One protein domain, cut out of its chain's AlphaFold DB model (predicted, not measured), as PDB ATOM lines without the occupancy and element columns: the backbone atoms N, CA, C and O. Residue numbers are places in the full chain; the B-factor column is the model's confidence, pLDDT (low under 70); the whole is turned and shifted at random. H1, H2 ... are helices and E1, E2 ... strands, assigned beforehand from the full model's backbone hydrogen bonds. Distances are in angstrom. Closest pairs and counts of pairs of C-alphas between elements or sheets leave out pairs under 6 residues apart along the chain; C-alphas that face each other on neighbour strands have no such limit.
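AT A GLANCE: This is residues 4 to 103 of the 144 residues of an uncharacterized protein of Porticoccaceae bacterium (UniProt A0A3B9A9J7). The model has two lobes: a strongly twisted sheet of four strands, folded by a sharp bend in its long strand E4 with the small helix H1 in the crook, and beside it a smaller lobe of two strand pairs, E5 with E8 and the hairpin of E6 and E7. The lobes are joined through the tight link from E4 to E5, and the E6 and E7 hairpin comes in the chain between E5 and E8. The printed part has 100 residues, with the named elements E1 H1 E2 E3 E4 E5 E6 E7 E8 in that order, and its class is mostly strand. The larger sheet runs E1 E2 E4 E3, and its neighbour strands are antiparallel, as are those of the two pairs. The whole is compact, with a radius of gyration of the C-alphas of 13.8 A and spans of 38 by 36 by 26 A.

HOW THE PARTS SIT: Look first at E4, residues 56 to 69, which bends by 88 degrees at residue 61. Its pairing is staggered: residues 56 to 62 pair with E3, residues 46 to 53, and residues 62 to 69 with E2, residues 32 to 38. E3 and E4 form a hairpin, with N 48 and O 60 2.9 A apart, within hydrogen-bond range. Between E2 and E4, N 35 and O 66 are within that range at 2.9 A. The edge strand E1, residues 4 to 6, is antiparallel to E2, with N 4 and O 36 within range at 2.8 A. H1, residues 17 to 21, is on this sheet and at the sheet's level, its height 2.7 A; its closest C-alpha pair with E3 is Leu 19 and Ala 50, 5.9 A. Its O i to N i+4 pair is within hydrogen-bond range. Now go to E5, residues 73 to 77, and E8, residues 97 to 101, antiparallel, where N 76 and O 98 are within range at 2.9 A. E6, residues 80 to 84, and E7, residues 88 to 92, form a hairpin, with N 82 and O 90 within range at 2.9 A. E5 and E6 meet only through their link. E1 and E8 are only just apart, their closest C-alphas 8.3 A from each other.

IN THESE COORDINATES: Find C-alpha 4, where E1 begins, at (36.770, -17.079, -11.519). E4 runs 30.8 A from C-alpha 56 at (33.726, -21.605, -30.127) to C-alpha 69 at (32.710, -4.503, -4.531). E3 is 21.0 A long and E2 19.5 A, each from first to last C-alpha. E8 ends at C-alpha 101, (41.042, -7.934, -4.341).

THE WHOLE: The two C-alphas farthest apart are those of Gly 55 and His 95, 39.9 A. The printed part has no cut and no long link. The mean pLDDT of the printed part is 94.6, and no printed residue is under 70.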
ATOM      1  N   LEU A   4      36.266 -18.046 -10.548       94.88
ATOM      2  CA  LEU A   4      36.770 -17.079 -11.519       94.88
ATOM      3  C   LEU A   4      36.496 -15.681 -10.972       94.88
ATOM      4  O   LEU A   4      35.350 -15.364 -10.651       94.88
ATOM      5  N   LEU A   5      37.533 -14.852 -10.888       95.88
ATOM      6  CA  LEU A   5      37.391 -13.431 -10.590       95.88
ATOM      7  C   LEU A   5      37.647 -12.624 -11.850       95.88
ATOM      8  O   LEU A   5      38.657 -12.800 -12.526       95.88
ATOM      9  N   LEU A   6      36.720 -11.727 -12.139       95.38
ATOM     10  CA  LEU A   6      36.730 -10.875 -13.310       95.38
ATOM     11  C   LEU A   6      36.789  -9.425 -12.845       95.38
ATOM     12  O   LEU A   6      35.917  -8.965 -12.111       95.38
ATOM     13  N   THR A   7      37.806  -8.688 -13.287       94.50
ATOM     14  CA  THR A   7      37.867  -7.231 -13.081       94.50
ATOM     15  C   THR A   7      36.809  -6.510 -13.916       94.50
ATOM     16  O   THR A   7      36.322  -5.460 -13.514       94.50
ATOM     17  N   ARG A   8      36.434  -7.103 -15.055       93.94
ATOM     18  CA  ARG A   8      35.298  -6.740 -15.907       93.94
ATOM     19  C   ARG A   8      34.666  -8.017 -16.441       93.94
ATOM     20  O   ARG A   8      35.377  -8.959 -16.786       93.94
ATOM     21  N   ALA A   9      33.348  -8.028 -16.547       96.56
ATOM     22  CA  ALA A   9      32.566  -9.163 -17.010       96.56
ATOM     23  C   ALA A   9      31.735  -8.730 -18.225       96.56
ATOM     24  O   ALA A   9      30.539  -8.465 -18.139       96.56
ATOM     25  N   GLU A  10      32.396  -8.614 -19.369       96.00
ATOM     26  CA  GLU A  10      31.801  -8.213 -20.639       96.00
ATOM     27  C   GLU A  10      31.242  -9.449 -21.377       96.00
ATOM     28  O   GLU A  10      32.017 -10.352 -21.718       96.00
ATOM     29  N   PRO A  11      29.922  -9.513 -21.656       96.12
ATOM     30  CA  PRO A  11      29.294 -10.668 -22.308       96.12
ATOM     31  C   PRO A  11      29.766 -10.906 -23.748       96.12
ATOM     32  O   PRO A  11      29.721 -12.033 -24.232       96.12
ATOM     33  N   ALA A  12      30.174  -9.837 -24.436       94.00
ATOM     34  CA  ALA A  12      30.576  -9.852 -25.843       94.00
ATOM     35  C   ALA A  12      32.098  -9.959 -26.046       94.00
ATOM     36  O   ALA A  12      32.566  -9.927 -27.182       94.00
ATOM     37  N   ALA A  13      32.873 -10.053 -24.961       92.56
ATOM     38  CA  ALA A  13      34.318 -10.216 -25.041       92.56
ATOM     39  C   ALA A  13      34.709 -11.639 -25.477       92.56
ATOM     40  O   ALA A  13      33.891 -12.556 -25.510       92.56
ATOM     41  N   VAL A  14      35.986 -11.824 -25.797       89.50
ATOM     42  CA  VAL A  14      36.592 -13.138 -26.048       89.50
ATOM     43  C   VAL A  14      37.214 -13.664 -24.748       89.50
ATOM     44  O   VAL A  14      37.547 -12.892 -23.849       89.50
ATOM     45  N   GLY A  15      37.364 -14.982 -24.626       91.31
ATOM     46  CA  GLY A  15      38.006 -15.629 -23.487       91.31
ATOM     47  C   GLY A  15      37.032 -15.944 -22.354       91.31
ATOM     48  O   GLY A  15      35.959 -16.508 -22.573       91.31
ATOM     49  N   MET A  16      37.433 -15.622 -21.122       92.62
ATOM     50  CA  MET A  16      36.712 -16.019 -19.902       92.62
ATOM     51  C   MET A  16      35.663 -14.999 -19.450       92.62
ATOM     52  O   MET A  16      34.742 -15.349 -18.712       92.62
ATOM     53  N   SER A  17      35.767 -13.753 -19.912       94.94
ATOM     54  CA  SER A  17      34.867 -12.655 -19.541       94.94
ATOM     55  C   SER A  17      33.371 -12.979 -19.742       94.94
ATOM     56  O   SER A  17      32.585 -12.717 -18.823       94.94
ATOM     57  N   PRO A  18      32.943 -13.635 -20.842       96.06
ATOM     58  CA  PRO A  18      31.534 -13.989 -21.035       96.06
ATOM     59  C   PRO A  18      30.951 -14.940 -19.983       96.06
ATOM     60  O   PRO A  18      29.738 -14.927 -19.778       96.06
ATOM     61  N   LEU A  19      31.771 -15.741 -19.287       96.06
ATOM     62  CA  LEU A  19      31.286 -16.658 -18.243       96.06
ATOM     63  C   LEU A  19      30.659 -15.913 -17.061       96.06
ATOM     64  O   LEU A  19      29.667 -16.381 -16.512       96.06
ATOM     65  N   GLY A  20      31.212 -14.754 -16.691       96.81
ATOM     66  CA  GLY A  20      30.579 -13.856 -15.725       96.81
ATOM     67  C   GLY A  20      29.647 -12.857 -16.390       96.81
ATOM     68  O   GLY A  20      28.569 -12.594 -15.870       96.81
ATOM     69  N   GLY A  21      30.012 -12.340 -17.567       97.31
ATOM     70  CA  GLY A  21      29.264 -11.267 -18.217       97.31
ATOM     71  C   GLY A  21      27.839 -11.658 -18.591       97.31
ATOM     72  O   GLY A  21      26.928 -10.855 -18.445       97.31
ATOM     73  N   LEU A  22      27.606 -12.910 -18.990       97.62
ATOM     74  CA  LEU A  22      26.258 -13.406 -19.296       97.62
ATOM     75  C   LEU A  22      25.350 -13.555 -18.060       97.62
ATOM     76  O   LEU A  22      24.149 -13.765 -18.217       97.62
ATOM     77  N   LEU A  23      25.906 -13.478 -16.848       97.44
ATOM     78  CA  LEU A  23      25.179 -13.638 -15.585       97.44
ATOM     79  C   LEU A  23      25.085 -12.324 -14.806       97.44
ATOM     80  O   LEU A  23      24.016 -11.973 -14.315       97.44
ATOM     81  N   CYS A  24      26.197 -11.599 -14.721       97.31
ATOM     82  CA  CYS A  24      26.334 -10.326 -14.036       97.31
ATOM     83  C   CYS A  24      27.246  -9.409 -14.875       97.31
ATOM     84  O   CYS A  24      28.452  -9.365 -14.631       97.31
ATOM     85  N   PRO A  25      26.709  -8.700 -15.887       97.50
ATOM     86  CA  PRO A  25      27.511  -7.817 -16.728       97.50
ATOM     87  C   PRO A  25      28.229  -6.730 -15.912       97.50
ATOM     88  O   PRO A  25      27.626  -6.118 -15.029       97.50
ATOM     89  N   SER A  26      29.500  -6.479 -16.233       96.88
ATOM     90  CA  SER A  26      30.312  -5.380 -15.687       96.88
ATOM     91  C   SER A  26      31.272  -4.878 -16.764       96.88
ATOM     92  O   SER A  26      31.995  -5.671 -17.370       96.88
ATOM     93  N   GLY A  27      31.251  -3.575 -17.030       93.69
ATOM     94  CA  GLY A  27      32.093  -2.902 -18.015       93.69
ATOM     95  C   GLY A  27      33.080  -1.919 -17.387       93.69
ATOM     96  O   GLY A  27      33.200  -1.794 -16.173       93.69
ATOM     97  N   MET A  28      33.789  -1.160 -18.230       89.12
ATOM     98  CA  MET A  28      34.784  -0.184 -17.756       89.12
ATOM     99  C   MET A  28      34.221   0.908 -16.838       89.12
ATOM    100  O   MET A  28      34.982   1.495 -16.078       89.12
ATOM    101  N   GLY A  29      32.935   1.241 -16.927       91.25
ATOM    102  CA  GLY A  29      32.327   2.278 -16.090       91.25
ATOM    103  C   GLY A  29      31.902   1.794 -14.705       91.25
ATOM    104  O   GLY A  29      31.622   2.625 -13.848       91.25
ATOM    105  N   ASP A  30      31.855   0.481 -14.486       95.31
ATOM    106  CA  ASP A  30      31.297  -0.105 -13.276       95.31
ATOM    107  C   ASP A  30      32.327  -0.175 -12.143       95.31
ATOM    108  O   ASP A  30      33.501  -0.489 -12.353       95.31
ATOM    109  N   ASP A  31      31.868   0.078 -10.917       95.31
ATOM    110  CA  ASP A  31      32.696   0.041  -9.707       95.31
ATOM    111  C   ASP A  31      32.502  -1.269  -8.925       95.31
ATOM    112  O   ASP A  31      32.299  -1.287  -7.708       95.31
ATOM    113  N   PHE A  32      32.549  -2.392  -9.643       96.94
ATOM    114  CA  PHE A  32      32.567  -3.739  -9.072       96.94
ATOM    115  C   PHE A  32      33.207  -4.740 -10.045       96.94
ATOM    116  O   PHE A  32      32.998  -4.678 -11.258       96.94
ATOM    117  N   GLY A  33      33.958  -5.696  -9.498       97.00
ATOM    118  CA  GLY A  33      34.333  -6.915 -10.210       97.00
ATOM    119  C   GLY A  33      33.223  -7.964 -10.127       97.00
ATOM    120  O   GLY A  33      32.187  -7.748  -9.502       97.00
ATOM    121  N   VAL A  34      33.441  -9.130 -10.724       97.88
ATOM    122  CA  VAL A  34      32.490 -10.247 -10.670       97.88
ATOM    123  C   VAL A  34      33.204 -11.503 -10.209       97.88
ATOM    124  O   VAL A  34      34.263 -11.854 -10.731       97.88
ATOM    125  N   ARG A  35      32.607 -12.189  -9.237       97.56
ATOM    126  CA  ARG A  35      33.012 -13.527  -8.822       97.56
ATOM    127  C   ARG A  35      32.036 -14.526  -9.416       97.56
ATOM    128  O   ARG A  35      30.831 -14.367  -9.274       97.56
ATOM    129  N   VAL A  36      32.564 -15.565 -10.050       97.38
ATOM    130  CA  VAL A  36      31.782 -16.707 -10.524       97.38
ATOM    131  C   VAL A  36      32.310 -17.956  -9.847       97.38
ATOM    132  O   VAL A  36      33.492 -18.280  -9.977       97.38
ATOM    133  N   ASP A  37      31.431 -18.664  -9.151       97.00
ATOM    134  CA  ASP A  37      31.735 -19.956  -8.557       97.00
ATOM    135  C   ASP A  37      31.129 -21.074  -9.402       97.00
ATOM    136  O   ASP A  37      29.962 -21.054  -9.800       97.00
ATOM    137  N   PHE A  38      31.952 -22.074  -9.680       96.75
ATOM    138  CA  PHE A  38      31.636 -23.208 -10.534       96.75
ATOM    139  C   PHE A  38      31.384 -24.441  -9.680       96.75
ATOM    140  O   PHE A  38      31.899 -24.585  -8.569       96.75
ATOM    141  N   CYS A  39      30.622 -25.369 -10.235       96.75
ATOM    142  CA  CYS A  39      30.366 -26.669  -9.639       96.75
ATOM    143  C   CYS A  39      30.568 -27.782 -10.665       96.75
ATOM    144  O   CYS A  39      30.650 -27.557 -11.876       96.75
ATOM    145  N   GLN A  40      30.686 -29.006 -10.168       95.56
ATOM    146  CA  GLN A  40      30.667 -30.193 -11.004       95.56
ATOM    147  C   GLN A  40      29.246 -30.456 -11.511       95.56
ATOM    148  O   GLN A  40      28.260 -30.095 -10.872       95.56
ATOM    149  N   HIS A  41      29.133 -31.152 -12.644       93.56
ATOM    150  CA  HIS A  41      27.842 -31.556 -13.208       93.56
ATOM    151  C   HIS A  41      26.960 -32.314 -12.196       93.56
ATOM    152  O   HIS A  41      25.761 -32.066 -12.106       93.56
ATOM    153  N   SER A  42      27.574 -33.204 -11.412       95.75
ATOM    154  CA  SER A  42      26.923 -34.034 -10.390       95.75
ATOM    155  C   SER A  42      26.356 -33.246  -9.210       95.75
ATOM    156  O   SER A  42      25.414 -33.712  -8.577       95.75
ATOM    157  N   GLU A  43      26.903 -32.069  -8.903       95.00
ATOM    158  CA  GLU A  43      26.460 -31.237  -7.777       95.00
ATOM    159  C   GLU A  43      25.190 -30.436  -8.107       95.00
ATOM    160  O   GLU A  43      24.601 -29.810  -7.227       95.00
ATOM    161  N   GLY A  44      24.757 -30.442  -9.372       87.31
ATOM    162  CA  GLY A  44      23.723 -29.537  -9.849       87.31
ATOM    163  C   GLY A  44      24.224 -28.092  -9.935       87.31
ATOM    164  O   GLY A  44      25.312 -27.744  -9.491       87.31
ATOM    165  N   GLY A  45      23.450 -27.234 -10.591       93.44
ATOM    166  CA  GLY A  45      23.822 -25.844 -10.860       93.44
ATOM    167  C   GLY A  45      23.289 -25.381 -12.208       93.44
ATOM    168  O   GLY A  45      22.795 -26.182 -13.010       93.44
ATOM    169  N   ARG A  46      23.381 -24.081 -12.480       96.38
ATOM    170  CA  ARG A  46      22.918 -23.524 -13.753       96.38
ATOM    171  C   ARG A  46      23.913 -23.891 -14.852       96.38
ATOM    172  O   ARG A  46      25.071 -23.491 -14.800       96.38
ATOM    173  N   LEU A  47      23.454 -24.620 -15.870       97.50
ATOM    174  CA  LEU A  47      24.245 -24.862 -17.074       97.50
ATOM    175  C   LEU A  47      24.289 -23.580 -17.915       97.50
ATOM    176  O   LEU A  47      23.288 -23.192 -18.518       97.50
ATOM    177  N   LEU A  48      25.449 -22.934 -17.962       97.62
ATOM    178  CA  LEU A  48      25.702 -21.767 -18.799       97.62
ATOM    179  C   LEU A  48      26.422 -22.197 -20.074       97.62
ATOM    180  O   LEU A  48      27.408 -22.925 -20.010       97.62
ATOM    181  N   ARG A  49      25.965 -21.704 -21.226       97.31
ATOM    182  CA  ARG A  49      26.680 -21.808 -22.502       97.31
ATOM    183  C   ARG A  49      27.279 -20.451 -22.834       97.31
ATOM    184  O   ARG A  49      26.528 -19.497 -23.014       97.31
ATOM    185  N   ALA A  50      28.600 -20.378 -22.928       96.31
ATOM    186  CA  ALA A  50      29.327 -19.139 -23.171       96.31
ATOM    187  C   ALA A  50      30.140 -19.210 -24.478       96.31
ATOM    188  O   ALA A  50      30.729 -20.261 -24.773       96.31
ATOM    189  N   PRO A  51      30.185 -18.121 -25.265       95.44
ATOM    190  CA  PRO A  51      31.116 -17.978 -26.376       95.44
ATOM    191  C   PRO A  51      32.502 -17.664 -25.811       95.44
ATOM    192  O   PRO A  51      32.724 -16.582 -25.287       95.44
ATOM    193  N   VAL A  52      33.439 -18.607 -25.882       91.69
ATOM    194  CA  VAL A  52      34.800 -18.393 -25.352       91.69
ATOM    195  C   VAL A  52      35.765 -17.877 -26.422       91.69
ATOM    196  O   VAL A  52      36.808 -17.325 -26.101       91.69
ATOM    197  N   SER A  53      35.435 -18.052 -27.702       92.75
ATOM    198  CA  SER A  53      36.194 -17.550 -28.856       92.75
ATOM    199  C   SER A  53      35.273 -17.493 -30.086       92.75
ATOM    200  O   SER A  53      34.231 -18.159 -30.068       92.75
ATOM    201  N   PRO A  54      35.579 -16.723 -31.151       91.56
ATOM    202  CA  PRO A  54      34.781 -16.737 -32.376       91.56
ATOM    203  C   PRO A  54      34.552 -18.161 -32.905       91.56
ATOM    204  O   PRO A  54      35.489 -18.928 -33.110       91.56
ATOM    205  N   GLY A  55      33.281 -18.539 -33.075       93.88
ATOM    206  CA  GLY A  55      32.886 -19.892 -33.492       93.88
ATOM    207  C   GLY A  55      33.021 -20.981 -32.417       93.88
ATOM    208  O   GLY A  55      32.686 -22.134 -32.683       93.88
ATOM    209  N   LEU A  56      33.461 -20.647 -31.197       94.44
ATOM    210  CA  LEU A  56      33.726 -21.605 -30.127       94.44
ATOM    211  C   LEU A  56      32.853 -21.363 -28.894       94.44
ATOM    212  O   LEU A  56      33.055 -20.420 -28.129       94.44
ATOM    213  N   PHE A  57      31.937 -22.297 -28.645       95.38
ATOM    214  CA  PHE A  57      31.100 -22.304 -27.450       95.38
ATOM    215  C   PHE A  57      31.539 -23.399 -26.482       95.38
ATOM    216  O   PHE A  57      31.935 -24.501 -26.882       95.38
ATOM    217  N   ARG A  58      31.456 -23.097 -25.188       94.12
ATOM    218  CA  ARG A  58      31.684 -24.049 -24.100       94.12
ATOM    219  C   ARG A  58      30.568 -23.945 -23.075       94.12
ATOM    220  O   ARG A  58      29.959 -22.889 -22.917       94.12
ATOM    221  N   SER A  59      30.307 -25.057 -22.401       95.50
ATOM    222  CA  SER A  59      29.331 -25.118 -21.320       95.50
ATOM    223  C   SER A  59      30.038 -25.251 -19.977       95.50
ATOM    224  O   SER A  59      31.018 -25.987 -19.873       95.50
ATOM    225  N   ALA A  60      29.526 -24.569 -18.959       95.50
ATOM    226  CA  ALA A  60      30.012 -24.646 -17.589       95.50
ATOM    227  C   ALA A  60      28.834 -24.734 -16.612       95.50
ATOM    228  O   ALA A  60      27.792 -24.115 -16.830       95.50
ATOM    229  N   HIS A  61      28.999 -25.508 -15.541       97.69
ATOM    230  CA  HIS A  61      28.046 -25.545 -14.437       97.69
ATOM    231  C   HIS A  61      28.402 -24.457 -13.427       97.69
ATOM    232  O   HIS A  61      29.514 -24.426 -12.898       97.69
ATOM    233  N   ILE A  62      27.454 -23.549 -13.211       97.81
ATOM    234  CA  ILE A  62      27.608 -22.381 -12.353       97.81
ATOM    235  C   ILE A  62      26.836 -22.615 -11.061       97.81
ATOM    236  O   ILE A  62      25.641 -22.932 -11.092       97.81
ATOM    237  N   ARG A  63      27.535 -22.447  -9.942       98.00
ATOM    238  CA  ARG A  63      26.954 -22.453  -8.604       98.00
ATOM    239  C   ARG A  63      26.391 -21.081  -8.278       98.00
ATOM    240  O   ARG A  63      25.225 -20.999  -7.914       98.00
ATOM    241  N   ASP A  64      27.204 -20.043  -8.458       97.44
ATOM    242  CA  ASP A  64      26.812 -18.664  -8.179       97.44
ATOM    243  C   ASP A  64      27.590 -17.650  -9.024       97.44
ATOM    244  O   ASP A  64      28.661 -17.961  -9.559       97.44
ATOM    245  N   ALA A  65      27.043 -16.442  -9.151       97.69
ATOM    246  CA  ALA A  65      27.701 -15.318  -9.804       97.69
ATOM    247  C   ALA A  65      27.271 -13.986  -9.180       97.69
ATOM    248  O   ALA A  65      26.143 -13.536  -9.381       97.69
ATOM    249  N   ASP A  66      28.213 -13.318  -8.516       97.44
ATOM    250  CA  ASP A  66      27.947 -12.131  -7.707       97.44
ATOM    251  C   ASP A  66      28.845 -10.953  -8.060       97.44
ATOM    252  O   ASP A  66      29.996 -11.094  -8.493       97.44
ATOM    253  N   LYS A  67      28.322  -9.759  -7.779       98.00
ATOM    254  CA  LYS A  67      29.120  -8.536  -7.756       98.00
ATOM    255  C   LYS A  67      30.106  -8.595  -6.595       98.00
ATOM    256  O   LYS A  67      29.717  -8.832  -5.456       98.00
ATOM    257  N   LEU A  68      31.364  -8.292  -6.886       97.38
ATOM    258  CA  LEU A  68      32.417  -8.095  -5.904       97.38
ATOM    259  C   LEU A  68      32.751  -6.596  -5.834       97.38
ATOM    260  O   LEU A  68      33.396  -6.079  -6.751       97.38
ATOM    261  N   PRO A  69      32.311  -5.881  -4.784       97.31
ATOM    262  CA  PRO A  69      32.710  -4.503  -4.531       97.31
ATOM    263  C   PRO A  69      34.221  -4.296  -4.653       97.31
ATOM    264  O   PRO A  69      35.021  -5.124  -4.208       97.31
ATOM    265  N   LEU A  70      34.626  -3.165  -5.235       96.25
ATOM    266  CA  LEU A  70      36.039  -2.798  -5.274       96.25
ATOM    267  C   LEU A  70      36.603  -2.675  -3.854       96.25
ATOM    268  O   LEU A  70      35.941  -2.178  -2.945       96.25
ATOM    269  N   GLY A  71      37.842  -3.126  -3.668       96.69
ATOM    270  CA  GLY A  71      38.513  -3.129  -2.370       96.69
ATOM    271  C   GLY A  71      38.060  -4.242  -1.420       96.69
ATOM    272  O   GLY A  71      38.706  -4.434  -0.393       96.69
ATOM    273  N   GLN A  72      37.016  -5.010  -1.749       97.12
ATOM    274  CA  GLN A  72      36.676  -6.203  -0.982       97.12
ATOM    275  C   GLN A  72      37.683  -7.319  -1.269       97.12
ATOM    276  O   GLN A  72      37.883  -7.720  -2.419       97.12
ATOM    277  N   THR A  73      38.282  -7.838  -0.201       96.50
ATOM    278  CA  THR A  73      39.172  -8.995  -0.251       96.50
ATOM    279  C   THR A  73      38.381 -10.287  -0.086       96.50
ATOM    280  O   THR A  73      37.478 -10.376   0.748       96.50
ATOM    281  N   ILE A  74      38.740 -11.295  -0.874       94.81
ATOM    282  CA  ILE A  74      38.301 -12.675  -0.679       94.81
ATOM    283  C   ILE A  74      39.514 -13.580  -0.488       94.81
ATOM    284  O   ILE A  74      40.555 -13.365  -1.110       94.81
ATOM    285  N   ASP A  75      39.342 -14.616   0.325       94.81
ATOM    286  CA  ASP A  75      40.349 -15.649   0.528       94.81
ATOM    287  C   ASP A  75      40.005 -16.892  -0.301       94.81
ATOM    288  O   ASP A  75      38.852 -17.332  -0.358       94.81
ATOM    289  N   ILE A  76      41.019 -17.471  -0.937       93.38
ATOM    290  CA  ILE A  76      40.949 -18.768  -1.608       93.38
ATOM    291  C   ILE A  76      41.996 -19.678  -0.981       93.38
ATOM    292  O   ILE A  76      43.164 -19.310  -0.882       93.38
ATOM    293  N   GLU A  77      41.572 -20.869  -0.574       93.88
ATOM    294  CA  GLU A  77      42.444 -21.898  -0.012       93.88
ATOM    295  C   GLU A  77      42.806 -22.942  -1.075       93.88
ATOM    296  O   GLU A  77      41.972 -23.319  -1.911       93.88
ATOM    297  N   GLY A  78      44.059 -23.395  -1.037       92.12
ATOM    298  CA  GLY A  78      44.551 -24.497  -1.852       92.12
ATOM    299  C   GLY A  78      44.020 -25.874  -1.413       92.12
ATOM    300  O   GLY A  78      43.329 -25.992  -0.403       92.12
ATOM    301  N   PRO A  79      44.344 -26.941  -2.161       92.69
ATOM    302  CA  PRO A  79      45.226 -26.935  -3.324       92.69
ATOM    303  C   PRO A  79      44.551 -26.380  -4.594       92.69
ATOM    304  O   PRO A  79      43.353 -26.566  -4.818       92.69
ATOM    305  N   GLY A  80      45.325 -25.719  -5.457       91.00
ATOM    306  CA  GLY A  80      44.839 -25.182  -6.729       91.00
ATOM    307  C   GLY A  80      45.906 -24.461  -7.551       91.00
ATOM    308  O   GLY A  80      47.073 -24.402  -7.177       91.00
ATOM    309  N   ILE A  81      45.491 -23.899  -8.685       91.56
ATOM    310  CA  ILE A  81      46.322 -23.033  -9.528       91.56
ATOM    311  C   ILE A  81      45.622 -21.682  -9.634       91.56
ATOM    312  O   ILE A  81      44.439 -21.618  -9.977       91.56
ATOM    313  N   LEU A  82      46.354 -20.611  -9.343       92.38
ATOM    314  CA  LEU A  82      45.946 -19.246  -9.652       92.38
ATOM    315  C   LEU A  82      46.438 -18.922 -11.062       92.38
ATOM    316  O   LEU A  82      47.646 -18.869 -11.290       92.38
ATOM    317  N   ALA A  83      45.510 -18.723 -11.992       89.88
ATOM    318  CA  ALA A  83      45.810 -18.364 -13.374       89.88
ATOM    319  C   ALA A  83      45.404 -16.909 -13.640       89.88
ATOM    320  O   ALA A  83      44.289 -16.501 -13.309       89.88
ATOM    321  N   PHE A  84      46.306 -16.139 -14.247       88.88
ATOM    322  CA  PHE A  84      46.140 -14.714 -14.526       88.88
ATOM    323  C   PHE A  84      46.094 -14.496 -16.036       88.88
ATOM    324  O   PHE A  84      47.136 -14.433 -16.680       88.88
ATOM    325  N   ASP A  85      44.877 -14.447 -16.580       80.44
ATOM    326  CA  ASP A  85      44.576 -14.174 -17.998       80.44
ATOM    327  C   ASP A  85      45.340 -15.043 -19.023       80.44
ATOM    328  O   ASP A  85      45.493 -14.682 -20.181       80.44
ATOM    329  N   GLY A  86      45.817 -16.219 -18.595       75.75
ATOM    330  CA  GLY A  86      46.601 -17.143 -19.423       75.75
ATOM    331  C   GLY A  86      48.100 -16.826 -19.525       75.75
ATOM    332  O   GLY A  86      48.837 -17.638 -20.076       75.75
ATOM    333  N   ASP A  87      48.566 -15.713 -18.956       83.31
ATOM    334  CA  ASP A  87      49.971 -15.284 -19.037       83.31
ATOM    335  C   ASP A  87      50.840 -15.851 -17.911       83.31
ATOM    336  O   ASP A  87      52.034 -16.117 -18.085       83.31
ATOM    337  N   ARG A  88      50.263 -15.989 -16.712       90.00
ATOM    338  CA  ARG A  88      50.980 -16.422 -15.508       90.00
ATOM    339  C   ARG A  88      50.158 -17.412 -14.705       90.00
ATOM    340  O   ARG A  88      48.965 -17.215 -14.490       90.00
ATOM    341  N   GLU A  89      50.844 -18.419 -14.179       94.19
ATOM    342  CA  GLU A  89      50.281 -19.414 -13.275       94.19
ATOM    343  C   GLU A  89      51.097 -19.487 -11.979       94.19
ATOM    344  O   GLU A  89      52.327 -19.386 -11.996       94.19
ATOM    345  N   ILE A  90      50.407 -19.638 -10.848       94.44
ATOM    346  CA  ILE A  90      51.007 -19.845  -9.524       94.44
ATOM    347  C   ILE A  90      50.335 -21.057  -8.877       94.44
ATOM    348  O   ILE A  90      49.111 -21.092  -8.742       94.44
ATOM    349  N   ASN A  91      51.136 -22.034  -8.447       95.81
ATOM    350  CA  ASN A  91      50.645 -23.169  -7.666       95.81
ATOM    351  C   ASN A  91      50.319 -22.715  -6.240       95.81
ATOM    352  O   ASN A  91      51.178 -22.160  -5.557       95.81
ATOM    353  N   LEU A  92      49.094 -22.988  -5.801       95.56
ATOM    354  CA  LEU A  92      48.646 -22.800  -4.429       95.56
ATOM    355  C   LEU A  92      48.591 -24.178  -3.769       95.56
ATOM    356  O   LEU A  92      47.732 -24.995  -4.101       95.56
ATOM    357  N   PHE A  93      49.546 -24.463  -2.889       95.88
ATOM    358  CA  PHE A  93      49.641 -25.760  -2.224       95.88
ATOM    359  C   PHE A  93      48.574 -25.916  -1.135       95.88
ATOM    360  O   PHE A  93      47.882 -24.970  -0.761       95.88
ATOM    361  N   GLU A  94      48.427 -27.137  -0.631       95.19
ATOM    362  CA  GLU A  94      47.545 -27.426   0.496       95.19
ATOM    363  C   GLU A  94      47.877 -26.526   1.700       95.19
ATOM    364  O   GLU A  94      49.046 -26.227   1.959       95.19
ATOM    365  N   HIS A  95      46.839 -26.050   2.392       93.94
ATOM    366  CA  HIS A  95      46.918 -25.096   3.510       93.94
ATOM    367  C   HIS A  95      47.504 -23.714   3.183       93.94
ATOM    368  O   HIS A  95      47.673 -22.891   4.084       93.94
ATOM    369  N   GLN A  96      47.806 -23.420   1.915       96.50
ATOM    370  CA  GLN A  96      48.121 -22.060   1.495       96.50
ATOM    371  C   GLN A  96      46.849 -21.295   1.157       96.50
ATOM    372  O   GLN A  96      45.898 -21.834   0.586       96.50
ATOM    373  N   THR A  97      46.872 -20.006   1.470       95.69
ATOM    374  CA  THR A  97      45.793 -19.075   1.171       95.69
ATOM    375  C   THR A  97      46.276 -17.989   0.224       95.69
ATOM    376  O   THR A  97      47.432 -17.564   0.253       95.69
ATOM    377  N   ALA A  98      45.373 -17.547  -0.639       95.56
ATOM    378  CA  ALA A  98      45.571 -16.420  -1.529       95.56
ATOM    379  C   ALA A  98      44.468 -15.399  -1.294       95.56
ATOM    380  O   ALA A  98      43.290 -15.752  -1.230       95.56
ATOM    381  N   GLN A  99      44.862 -14.134  -1.209       96.31
ATOM    382  CA  GLN A  99      43.938 -13.019  -1.066       96.31
ATOM    383  C   GLN A  99      43.762 -12.345  -2.417       96.31
ATOM    384  O   GLN A  99      44.737 -11.930  -3.044       96.31
ATOM    385  N   LEU A 100      42.518 -12.227  -2.870       94.94
ATOM    386  CA  LEU A 100      42.188 -11.571  -4.129       94.94
ATOM    387  C   LEU A 100      41.362 -10.328  -3.845       94.94
ATOM    388  O   LEU A 100      40.400 -10.373  -3.084       94.94
ATOM    389  N   THR A 101      41.742  -9.215  -4.464       96.00
ATOM    390  CA  THR A 101      41.042  -7.934  -4.341       96.00
ATOM    391  C   THR A 101      41.001  -7.265  -5.706       96.00
ATOM    392  O   THR A 101      42.032  -7.140  -6.369       96.00
ATOM    393  N   VAL A 102      39.822  -6.812  -6.128       95.19
ATOM    394  CA  VAL A 102      39.668  -6.011  -7.349       95.19
ATOM    395  C   VAL A 102      39.775  -4.535  -6.976       95.19
ATOM    396  O   VAL A 102      39.119  -4.078  -6.041       95.19
ATOM    397  N   THR A 103      40.610  -3.779  -7.687       94.94
ATOM    398  CA  THR A 103      40.865  -2.355  -7.412       94.94
ATOM    399  C   THR A 103      40.739  -1.509  -8.677       94.94
ATOM    400  O   THR A 103      40.797  -2.019  -9.796       94.94
TER     401      THR A 103